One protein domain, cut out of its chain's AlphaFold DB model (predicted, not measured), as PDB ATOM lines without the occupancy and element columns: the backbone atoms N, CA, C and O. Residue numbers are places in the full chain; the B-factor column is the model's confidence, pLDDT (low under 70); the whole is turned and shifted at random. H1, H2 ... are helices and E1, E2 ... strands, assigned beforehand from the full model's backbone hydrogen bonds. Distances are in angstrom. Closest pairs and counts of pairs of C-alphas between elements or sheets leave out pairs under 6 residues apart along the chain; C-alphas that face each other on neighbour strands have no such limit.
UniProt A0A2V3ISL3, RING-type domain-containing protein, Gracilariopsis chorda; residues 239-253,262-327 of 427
ATOM      1  N   ARG A 239      15.498  46.874  14.646       90.19
ATOM      2  CA  ARG A 239      15.354  48.339  14.586       90.19
ATOM      3  C   ARG A 239      16.091  49.045  15.728       90.19
ATOM      4  O   ARG A 239      16.659  50.109  15.504       90.19
ATOM      5  N   GLN A 240      16.106  48.475  16.937       92.00
ATOM      6  CA  GLN A 240      16.886  49.023  18.053       92.00
ATOM      7  C   GLN A 240      18.387  48.812  17.833       92.00
ATOM      8  O   GLN A 240      19.143  49.765  17.976       92.00
ATOM      9  N   ALA A 241      18.816  47.613  17.424       90.38
ATOM     10  CA  ALA A 241      20.223  47.342  17.116       90.38
ATOM     11  C   ALA A 241      20.762  48.296  16.032       90.38
ATOM     12  O   ALA A 241      21.835  48.872  16.200       90.38
ATOM     13  N   LEU A 242      19.984  48.540  14.969       91.00
ATOM     14  CA  LEU A 242      20.331  49.490  13.909       91.00
ATOM     15  C   LEU A 242      20.435  50.939  14.417       91.00
ATOM     16  O   LEU A 242      21.362  51.635  14.024       91.00
ATOM     17  N   ARG A 243      19.544  51.395  15.313       90.81
ATOM     18  CA  ARG A 243      19.636  52.747  15.910       90.81
ATOM     19  C   ARG A 243      20.952  52.963  16.658       90.81
ATOM     20  O   ARG A 243      21.586  53.992  16.459       90.81
ATOM     21  N   ILE A 244      21.375  51.984  17.466       90.44
ATOM     22  CA  ILE A 244      22.654  52.047  18.192       90.44
ATOM     23  C   ILE A 244      23.813  52.109  17.193       90.44
ATOM     24  O   ILE A 244      24.669  52.977  17.312       90.44
ATOM     25  N   CYS A 245      23.804  51.246  16.174       90.50
ATOM     26  CA  CYS A 245      24.843  51.244  15.145       90.50
ATOM     27  C   CYS A 245      24.926  52.588  14.407       90.50
ATOM     28  O   CYS A 245      26.005  53.148  14.298       90.50
ATOM     29  N   ASN A 246      23.794  53.146  13.967       90.38
ATOM     30  CA  ASN A 246      23.766  54.413  13.232       90.38
ATOM     31  C   ASN A 246      24.206  55.611  14.090       90.38
ATOM     32  O   ASN A 246      24.825  56.530  13.565       90.38
ATOM     33  N   LYS A 247      23.900  55.616  15.394       89.56
ATOM     34  CA  LYS A 247      24.294  56.699  16.311       89.56
ATOM     35  C   LYS A 247      25.784  56.686  16.667       89.56
ATOM     36  O   LYS A 247      26.326  57.720  17.043       89.56
ATOM     37  N   PHE A 248      26.422  55.525  16.554       88.19
ATOM     38  CA  PHE A 248      27.824  55.307  16.907       88.19
ATOM     39  C   PHE A 248      28.694  54.902  15.712       88.19
ATOM     40  O   PHE A 248      29.808  54.409  15.892       88.19
ATOM     41  N   ALA A 249      28.187  55.113  14.495       85.94
ATOM     42  CA  ALA A 249      28.929  54.902  13.265       85.94
ATOM     43  C   ALA A 249      30.089  55.900  13.170       85.94
ATOM     44  O   ALA A 249      29.901  57.102  13.359       85.94
ATOM     45  N   GLN A 250      31.278  55.394  12.855       76.25
ATOM     46  CA  GLN A 250      32.462  56.194  12.565       76.25
ATOM     47  C   GLN A 250      32.926  55.894  11.142       76.25
ATOM     48  O   GLN A 250      33.349  54.775  10.831       76.25
ATOM     49  N   ASP A 251      32.871  56.918  10.293       64.56
ATOM     50  CA  ASP A 251      33.492  56.902   8.973       64.56
ATOM     51  C   ASP A 251      34.988  57.198   9.145       64.56
ATOM     52  O   ASP A 251      35.407  58.356   9.180       64.56
ATOM     53  N   ILE A 252      35.797  56.142   9.302       61.75
ATOM     54  CA  ILE A 252      37.254  56.240   9.491       61.75
ATOM     55  C   ILE A 252      37.929  56.606   8.159       61.75
ATOM     56  O   ILE A 252      38.594  55.794   7.528       61.75
ATOM     57  N   ARG A 253      37.744  57.853   7.716       55.81
ATOM     58  CA  ARG A 253      38.456  58.452   6.570       55.81
ATOM     59  C   ARG A 253      39.468  59.529   6.992       55.81
ATOM     60  O   ARG A 253      40.046  60.179   6.130       55.81
ATOM     61  N   THR A 262      41.649  44.654  14.330       84.12
ATOM     62  CA  THR A 262      40.799  43.553  13.840       84.12
ATOM     63  C   THR A 262      39.410  43.569  14.494       84.12
ATOM     64  O   THR A 262      39.247  43.750  15.708       84.12
ATOM     65  N   CYS A 263      38.356  43.310  13.716       88.69
ATOM     66  CA  CYS A 263      36.998  43.199  14.244       88.69
ATOM     67  C   CYS A 263      36.763  41.827  14.899       88.69
ATOM     68  O   CYS A 263      36.450  40.844  14.226       88.69
ATOM     69  N   SER A 264      36.789  41.770  16.234       90.44
ATOM     70  CA  SER A 264      36.677  40.544  17.058       90.44
ATOM     71  C   SER A 264      35.383  39.706  16.933       90.44
ATOM     72  O   SER A 264      35.218  38.723  17.652       90.44
ATOM     73  N   ILE A 265      34.460  40.056  16.027       90.19
ATOM     74  CA  ILE A 265      33.294  39.224  15.656       90.19
ATOM     75  C   ILE A 265      33.556  38.401  14.380       90.19
ATOM     76  O   ILE A 265      32.990  37.319  14.238       90.19
ATOM     77  N   CYS A 266      34.380  38.901  13.453       90.38
ATOM     78  CA  CYS A 266      34.764  38.212  12.213       90.38
ATOM     79  C   CYS A 266      36.254  37.828  12.157       90.38
ATOM     80  O   CYS A 266      36.603  37.011  11.317       90.38
ATOM     81  N   LEU A 267      37.074  38.327  13.095       88.56
ATOM     82  CA  LEU A 267      38.533  38.138  13.167       88.56
ATOM     83  C   LEU A 267      39.251  38.679  11.924       88.56
ATOM     84  O   LEU A 267      40.117  38.026  11.355       88.56
ATOM     85  N   ASP A 268      38.822  39.868  11.509       82.00
ATOM     86  CA  ASP A 268      39.021  40.402  10.168       82.00
ATOM     87  C   ASP A 268      39.163  41.934  10.244       82.00
ATOM     88  O   ASP A 268      38.385  42.589  10.955       82.00
ATOM     89  N   ASP A 269      40.173  42.474   9.569       72.38
ATOM     90  CA  ASP A 269      40.596  43.876   9.494       72.38
ATOM     91  C   ASP A 269      40.360  44.504   8.108       72.38
ATOM     92  O   ASP A 269      40.848  45.600   7.851       72.38
ATOM     93  N   ASP A 270      39.614  43.848   7.210       61.44
ATOM     94  CA  ASP A 270      39.543  44.215   5.790       61.44
ATOM     95  C   ASP A 270      38.956  45.623   5.504       61.44
ATOM     96  O   ASP A 270      37.771  45.813   5.217       61.44
ATOM     97  N   TYR A 271      39.822  46.642   5.521       58.72
ATOM     98  CA  TYR A 271      39.549  48.006   5.047       58.72
ATOM     99  C   TYR A 271      39.458  48.097   3.508       58.72
ATOM    100  O   TYR A 271      39.206  49.179   2.975       58.72
ATOM    101  N   SER A 272      39.665  46.994   2.772       51.97
ATOM    102  CA  SER A 272      39.833  46.975   1.306       51.97
ATOM    103  C   SER A 272      38.609  47.395   0.484       51.97
ATOM    104  O   SER A 272      38.711  47.544  -0.735       51.97
ATOM    105  N   THR A 273      37.456  47.637   1.120       55.62
ATOM    106  CA  THR A 273      36.297  48.244   0.457       55.62
ATOM    107  C   THR A 273      35.828  49.510   1.174       55.62
ATOM    108  O   THR A 273      35.534  49.508   2.369       55.62
ATOM    109  N   ASP A 274      35.633  50.575   0.388       54.34
ATOM    110  CA  ASP A 274      35.132  51.917   0.754       54.34
ATOM    111  C   ASP A 274      33.759  51.957   1.481       54.34
ATOM    112  O   ASP A 274      33.201  53.024   1.748       54.34
ATOM    113  N   LEU A 275      33.180  50.788   1.765       59.56
ATOM    114  CA  LEU A 275      31.796  50.560   2.171       59.56
ATOM    115  C   LEU A 275      31.667  49.998   3.601       59.56
ATOM    116  O   LEU A 275      30.568  50.007   4.166       59.56
ATOM    117  N   ILE A 276      32.757  49.511   4.208       70.00
ATOM    118  CA  ILE A 276      32.738  48.879   5.537       70.00
ATOM    119  C   ILE A 276      32.762  49.954   6.636       70.00
ATOM    120  O   ILE A 276      33.792  50.336   7.186       70.00
ATOM    121  N   LYS A 277      31.573  50.452   6.993       82.56
ATOM    122  CA  LYS A 277      31.399  51.372   8.129       82.56
ATOM    123  C   LYS A 277      31.706  50.677   9.460       82.56
ATOM    124  O   LYS A 277      31.154  49.604   9.748       82.56
ATOM    125  N   THR A 278      32.491  51.320  10.324       87.88
ATOM    126  CA  THR A 278      32.741  50.856  11.703       87.88
ATOM    127  C   THR A 278      31.792  51.517  12.706       87.88
ATOM    128  O   THR A 278      31.183  52.546  12.420       87.88
ATOM    129  N   VAL A 279      31.658  50.919  13.889       89.38
ATOM    130  CA  VAL A 279      30.876  51.419  15.027       89.38
ATOM    131  C   VAL A 279      31.717  51.298  16.293       89.38
ATOM    132  O   VAL A 279      32.236  50.217  16.566       89.38
ATOM    133  N   VAL A 280      31.804  52.364  17.094       91.50
ATOM    134  CA  VAL A 280      32.423  52.335  18.435       91.50
ATOM    135  C   VAL A 280      31.331  52.467  19.486       91.50
ATOM    136  O   VAL A 280      30.720  53.522  19.629       91.50
ATOM    137  N   LEU A 281      31.044  51.387  20.216       92.38
ATOM    138  CA  LEU A 281      30.005  51.403  21.252       92.38
ATOM    139  C   LEU A 281      30.344  52.397  22.388       92.38
ATOM    140  O   LEU A 281      31.520  52.665  22.603       92.38
ATOM    141  N   PRO A 282      29.370  52.841  23.218       90.31
ATOM    142  CA  PRO A 282      29.585  53.660  24.437       90.31
ATOM    143  C   PRO A 282      30.340  52.975  25.595       90.31
ATOM    144  O   PRO A 282      30.083  53.229  26.773       90.31
ATOM    145  N   CYS A 283      31.201  52.032  25.247       93.12
ATOM    146  CA  CYS A 283      32.158  51.329  26.085       93.12
ATOM    147  C   CYS A 283      33.493  51.169  25.335       93.12
ATOM    148  O   CYS A 283      34.239  50.244  25.626       93.12
ATOM    149  N   ASP A 284      33.713  52.002  24.313       90.38
ATOM    150  CA  ASP A 284      34.942  52.209  23.540       90.38
ATOM    151  C   ASP A 284      35.453  51.003  22.730       90.38
ATOM    152  O   ASP A 284      36.555  51.006  22.188       90.38
ATOM    153  N   HIS A 285      34.607  49.985  22.549       91.62
ATOM    154  CA  HIS A 285      34.899  48.823  21.705       91.62
ATOM    155  C   HIS A 285      34.404  49.030  20.261       91.62
ATOM    156  O   HIS A 285      33.208  49.257  20.030       91.62
ATOM    157  N   ARG A 286      35.333  48.919  19.298       90.50
ATOM    158  CA  ARG A 286      35.134  49.093  17.845       90.50
ATOM    159  C   ARG A 286      34.738  47.771  17.158       90.50
ATOM    160  O   ARG A 286      35.324  46.728  17.441       90.50
ATOM    161  N   PHE A 287      33.765  47.818  16.242       91.50
ATOM    162  CA  PHE A 287      33.252  46.678  15.458       91.50
ATOM    163  C   PHE A 287      32.805  47.096  14.045       91.50
ATOM    164  O   PHE A 287      32.377  48.229  13.838       91.50
ATOM    165  N   HIS A 288      32.765  46.165  13.085       90.19
ATOM    166  CA  HIS A 288      32.043  46.365  11.822       90.19
ATOM    167  C   HIS A 288      30.531  46.515  12.062       90.19
ATOM    168  O   HIS A 288      29.929  45.700  12.771       90.19
ATOM    169  N   THR A 289      29.896  47.508  11.420       90.25
ATOM    170  CA  THR A 289      28.462  47.844  11.580       90.25
ATOM    171  C   THR A 289      27.560  46.613  11.469       90.25
ATOM    172  O   THR A 289      26.700  46.375  12.319       90.25
ATOM    173  N   LEU A 290      27.764  45.795  10.432       89.19
ATOM    174  CA  LEU A 290      26.946  44.608  10.177       89.19
ATOM    175  C   LEU A 290      27.167  43.505  11.222       89.19
ATOM    176  O   LEU A 290      26.206  42.836  11.610       89.19
ATOM    177  N   CYS A 291      28.399  43.336  11.706       90.94
ATOM    178  CA  CYS A 291      28.744  42.333  12.709       90.94
ATOM    179  C   CYS A 291      28.106  42.665  14.064       90.94
ATOM    180  O   CYS A 291      27.372  41.835  14.611       90.94
ATOM    181  N   ILE A 292      28.277  43.894  14.567       92.25
ATOM    182  CA  ILE A 292      27.687  44.283  15.857       92.25
ATOM    183  C   ILE A 292      26.157  44.419  15.787       92.25
ATOM    184  O   ILE A 292      25.475  43.995  16.719       92.25
ATOM    185  N   LYS A 293      25.579  44.869  14.658       91.94
ATOM    186  CA  LYS A 293      24.118  44.838  14.438       91.94
ATOM    187  C   LYS A 293      23.558  43.418  14.577       91.94
ATOM    188  O   LYS A 293      22.556  43.216  15.266       91.94
ATOM    189  N   ARG A 294      24.187  42.430  13.925       91.00
ATOM    190  CA  ARG A 294      23.777  41.014  14.001       91.00
ATOM    191  C   ARG A 294      23.883  40.488  15.435       91.00
ATOM    192  O   ARG A 294      22.931  39.872  15.910       91.00
ATOM    193  N   TRP A 295      24.987  40.783  16.124       92.19
ATOM    194  CA  TRP A 295      25.228  40.364  17.508       92.19
ATOM    195  C   TRP A 295      24.218  40.951  18.504       92.19
ATOM    196  O   TRP A 295      23.654  40.221  19.315       92.19
ATOM    197  N   LEU A 296      23.936  42.256  18.432       91.69
ATOM    198  CA  LEU A 296      23.037  42.923  19.379       91.69
ATOM    199  C   LEU A 296      21.576  42.460  19.261       91.69
ATOM    200  O   LEU A 296      20.885  42.416  20.277       91.69
ATOM    201  N   TRP A 297      21.111  42.106  18.056       88.75
ATOM    202  CA  TRP A 297      19.719  41.689  17.814       88.75
ATOM    203  C   TRP A 297      19.490  40.174  17.923       88.75
ATOM    204  O   TRP A 297      18.488  39.763  18.502       88.75
ATOM    205  N   LYS A 298      20.412  39.333  17.427       84.06
ATOM    206  CA  LYS A 298      20.302  37.865  17.570       84.06
ATOM    207  C   LYS A 298      20.855  37.342  18.900       84.06
ATOM    208  O   LYS A 298      20.421  36.297  19.373       84.06
ATOM    209  N   GLY A 299      21.835  38.036  19.477       80.50
ATOM    210  CA  GLY A 299      22.489  37.685  20.735       80.50
ATOM    211  C   GLY A 299      21.870  38.388  21.943       80.50
ATOM    212  O   GLY A 299      20.687  38.724  21.963       80.50
ATOM    213  N   LYS A 300      22.684  38.611  22.981       79.00
ATOM    214  CA  LYS A 300      22.232  39.090  24.302       79.00
ATOM    215  C   LYS A 300      21.996  40.605  24.400       79.00
ATOM    216  O   LYS A 300      21.692  41.084  25.483       79.00
ATOM    217  N   GLY A 301      22.160  41.378  23.324       88.00
ATOM    218  CA  GLY A 301      22.104  42.848  23.398       88.00
ATOM    219  C   GLY A 301      23.218  43.470  24.256       88.00
ATOM    220  O   GLY A 301      23.038  44.546  24.822       88.00
ATOM    221  N   GLU A 302      24.354  42.782  24.365       93.00
ATOM    222  CA  GLU A 302      25.510  43.128  25.199       93.00
ATOM    223  C   GLU A 302      26.779  43.178  24.332       93.00
ATOM    224  O   GLU A 302      26.907  42.395  23.388       93.00
ATOM    225  N   CYS A 303      27.722  44.074  24.645       93.06
ATOM    226  CA  CYS A 303      29.025  44.138  23.971       93.06
ATOM    227  C   CYS A 303      29.762  42.783  24.081       93.06
ATOM    228  O   CYS A 303      29.894  42.288  25.205       93.06
ATOM    229  N   PRO A 304      30.272  42.197  22.975       92.88
ATOM    230  CA  PRO A 304      30.991  40.916  22.998       92.88
ATOM    231  C   PRO A 304      32.156  40.863  23.995       92.88
ATOM    232  O   PRO A 304      32.397  39.818  24.593       92.88
ATOM    233  N   LEU A 305      32.857  41.987  24.178       91.94
ATOM    234  CA  LEU A 305      34.109  42.063  24.931       91.94
ATOM    235  C   LEU A 305      33.873  42.416  26.410       91.94
ATOM    236  O   LEU A 305      34.201  41.630  27.295       91.94
ATOM    237  N   CYS A 306      33.230  43.553  26.699       93.19
ATOM    238  CA  CYS A 306      33.038  44.038  28.076       93.19
ATOM    239  C   CYS A 306      31.641  43.793  28.681       93.19
ATOM    240  O   CYS A 306      31.380  44.224  29.804       93.19
ATOM    241  N   LYS A 307      30.715  43.148  27.954       91.19
ATOM    242  CA  LYS A 307      29.318  42.897  28.380       91.19
ATOM    243  C   LYS A 307      28.495  44.162  28.696       91.19
ATOM    244  O   LYS A 307      27.456  44.079  29.352       91.19
ATOM    245  N   TRP A 308      28.919  45.335  28.213       93.69
ATOM    246  CA  TRP A 308      28.140  46.575  28.309       93.69
ATOM    247  C   TRP A 308      26.752  46.401  27.681       93.69
ATOM    248  O   TRP A 308      26.622  45.904  26.562       93.69
ATOM    249  N   ASP A 309      25.713  46.794  28.416       91.62
ATOM    250  CA  ASP A 309      24.319  46.479  28.104       91.62
ATOM    251  C   ASP A 309      23.673  47.557  27.221       91.62
ATOM    252  O   ASP A 309      23.269  48.628  27.686       91.62
ATOM    253  N   ALA A 310      23.517  47.229  25.943       90.69
ATOM    254  CA  ALA A 310      22.988  48.122  24.924       90.69
ATOM    255  C   ALA A 310      21.463  48.354  25.050       90.69
ATOM    256  O   ALA A 310      20.927  49.313  24.488       90.69
ATOM    257  N   ARG A 311      20.747  47.542  25.846       89.75
ATOM    258  CA  ARG A 311      19.320  47.752  26.168       89.75
ATOM    259  C   ARG A 311      19.149  48.961  27.086       89.75
ATOM    260  O   ARG A 311      18.271  49.789  26.844       89.75
ATOM    261  N   LYS A 312      20.040  49.120  28.076       89.62
ATOM    262  CA  LYS A 312      20.055  50.282  28.990       89.62
ATOM    263  C   LYS A 312      20.242  51.600  28.237       89.62
ATOM    264  O   LYS A 312      19.648  52.606  28.618       89.62
ATOM    265  N   PHE A 313      21.026  51.588  27.157       87.88
ATOM    266  CA  PHE A 313      21.209  52.757  26.300       87.88
ATOM    267  C   PHE A 313      19.899  53.173  25.617       87.88
ATOM    268  O   PHE A 313      19.473  54.315  25.764       87.88
ATOM    269  N   ILE A 314      19.207  52.235  24.962       88.88
ATOM    270  CA  ILE A 314      17.913  52.499  24.311       88.88
ATOM    271  C   ILE A 314      16.848  52.967  25.314       88.88
ATOM    272  O   ILE A 314      16.037  53.835  24.993       88.88
ATOM    273  N   ASP A 315      16.834  52.433  26.535       88.12
ATOM    274  CA  ASP A 315      15.898  52.897  27.564       88.12
ATOM    275  C   ASP A 315      16.239  54.309  28.086       88.12
ATOM    276  O   ASP A 315      15.320  55.064  28.418       88.12
ATOM    277  N   LYS A 316      17.522  54.713  28.073       88.50
ATOM    278  CA  LYS A 316      17.950  56.101  28.325       88.50
ATOM    279  C   LYS A 316      17.536  57.039  27.185       88.50
ATOM    280  O   LYS A 316      17.034  58.121  27.472       88.50
ATOM    281  N   GLU A 317      17.669  56.624  25.921       86.88
ATOM    282  CA  GLU A 317      17.183  57.406  24.770       86.88
ATOM    283  C   GLU A 317      15.675  57.640  24.846       86.88
ATOM    284  O   GLU A 317      15.240  58.785  24.873       86.88
ATOM    285  N   LYS A 318      14.876  56.579  25.028       86.94
ATOM    286  CA  LYS A 318      13.414  56.696  25.196       86.94
ATOM    287  C   LYS A 318      13.007  57.623  26.349       86.94
ATOM    288  O   LYS A 318      11.880  58.114  26.353       86.94
ATOM    289  N   LYS A 319      13.854  57.792  27.372       88.06
ATOM    290  CA  LYS A 319      13.618  58.736  28.473       88.06
ATOM    291  C   LYS A 319      13.883  60.172  28.009       88.06
ATOM    292  O   LYS A 319      12.979  60.990  28.124       88.06
ATOM    293  N   ALA A 320      15.041  60.427  27.400       86.25
ATOM    294  CA  ALA A 320      15.394  61.734  26.845       86.25
ATOM    295  C   ALA A 320      14.421  62.205  25.742       86.25
ATOM    296  O   ALA A 320      14.036  63.369  25.732       86.25
ATOM    297  N   ASP A 321      13.962  61.305  24.866       87.31
ATOM    298  CA  ASP A 321      12.973  61.603  23.820       87.31
ATOM    299  C   ASP A 321      11.640  62.087  24.422       87.31
ATOM    300  O   ASP A 321      11.057  63.061  23.946       87.31
ATOM    301  N   ARG A 322      11.166  61.436  25.499       87.94
ATOM    302  CA  ARG A 322       9.949  61.851  26.221       87.94
ATOM    303  C   ARG A 322      10.133  63.175  26.953       87.94
ATOM    304  O   ARG A 322       9.216  63.984  26.951       87.94
ATOM    305  N   GLU A 323      11.292  63.387  27.568       89.56
ATOM    306  CA  GLU A 323      11.603  64.621  28.299       89.56
ATOM    307  C   GLU A 323      11.679  65.815  27.338       89.56
ATOM    308  O   GLU A 323      11.044  66.836  27.584       89.56
ATOM    309  N   ARG A 324      12.320  65.640  26.174       87.06
ATOM    310  CA  ARG A 324      12.346  66.639  25.098       87.06
ATOM    311  C   ARG A 324      10.954  66.932  24.530       87.06
ATOM    312  O   ARG A 324      10.652  68.088  24.241       87.06
ATOM    313  N   PHE A 325      10.109  65.911  24.362       81.69
ATOM    314  CA  PHE A 325       8.735  66.093  23.886       81.69
ATOM    315  C   PHE A 325       7.856  66.822  24.916       81.69
ATOM    316  O   PHE A 325       7.082  67.692  24.532       81.69
ATOM    317  N   ALA A 326       8.015  66.532  26.213       81.62
ATOM    318  CA  ALA A 326       7.315  67.248  27.281       81.62
ATOM    319  C   ALA A 326       7.673  68.746  27.286       81.62
ATOM    320  O   ALA A 326       6.778  69.578  27.170       81.62
ATOM    321  N   SER A 327       8.971  69.085  27.271       78.44
ATOM    322  CA  SER A 327       9.425  70.485  27.206       78.44
ATOM    323  C   SER A 327       9.010  71.221  25.923       78.44
ATOM    324  O   SER A 327       8.946  72.445  25.903       78.44
TER     325      SER A 327
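Overview. This is residues 239 to 253 and 262 to 327 of the 427 residues of the protein "RING-type domain-containing protein" of Gracilariopsis chorda (UniProt A0A2V3ISL3). A small body is made of two short helices, H1 and H2, side by side and running opposite ways, with a two-strand hairpin, E1 and E2, next to them; the long helix H3 leaves this body as an arm, and its residues 315 to 327 stick out. A loop, residues 262 to 277, makes the end of the body far from the arm's tip. The printed part has 81 residues, with three named helices and two named strands in the order H1, E1, E2, H2, H3; the sheet, order E1 - E2, is antiparallel, and the class is mostly helix. The whole is only just compact, close to loose, with a radius of gyration of the C-alphas of 13.7 A, and it is elongated, spanning 46 by 27 by 20 A.

Along the chain. Find C-alpha 239 at (15.354, 48.339, 14.586); from there H1 runs to residue 247, 12.4 A. Past the cut and the loop, look for E1 at residues 278 to 280, 6.9 A, and E2 at residues 286 to 288, 7.3 A. H2 follows at once from C-alpha 289 at (28.462, 47.844, 11.580) to residue 298, 14.2 A. H3 takes residues 310 to 327, 26.3 A, and ends at C-alpha 327, (9.425, 70.485, 27.206).

Arrangement. Begin with H1 and H2, which touch at a shallow tilt of 31 degrees, opposite ways; their closest C-alphas, of Ala 241 and Lys 293, are 5.3 A apart. The closest C-alphas of H1 and E1, of Cys 245 and Val 279, are 6.0 A apart, and those of E1 and H2, of Thr 278 and Thr 289, 5.2 A. E1 and E2 are a hairpin, antiparallel at 150 degrees, with N 279 and O 287 within hydrogen-bond range at 2.8 A and N 287 and O 279 at 2.9 A. Residues 249 to 250 also pair, antiparallel, with residues 278 to 279 of E1. H3 only just touches H1, with 3 pairs of C-alphas within 8 A, by its residues 310 to 314 alone; the closest C-alphas are those of Gln 240 and Ile 314, 7.2 A, and the lines are about perpendicular at 81 degrees. H2 and H3 are close but not clearly touching, with the C-alphas of Leu 296 and Ala 310 closest at 7.6 A. H3 is apart from E1 and E2. In H1 and H2 every O i to N i+4 pair is within hydrogen-bond range, in H3 13 of 14.

Size, cuts and confidence. The two C-alphas farthest apart are those of Ser 272 and Ser 327, 46.3 A. Residues 254 to 261 are not printed, and C-alphas 253 and 262 are 16.7 A apart across this cut. The link from H2 to H3 is long, 11 residues. Look at the B-factor column: residues 251 to 253 and 270 to 275 are under 70.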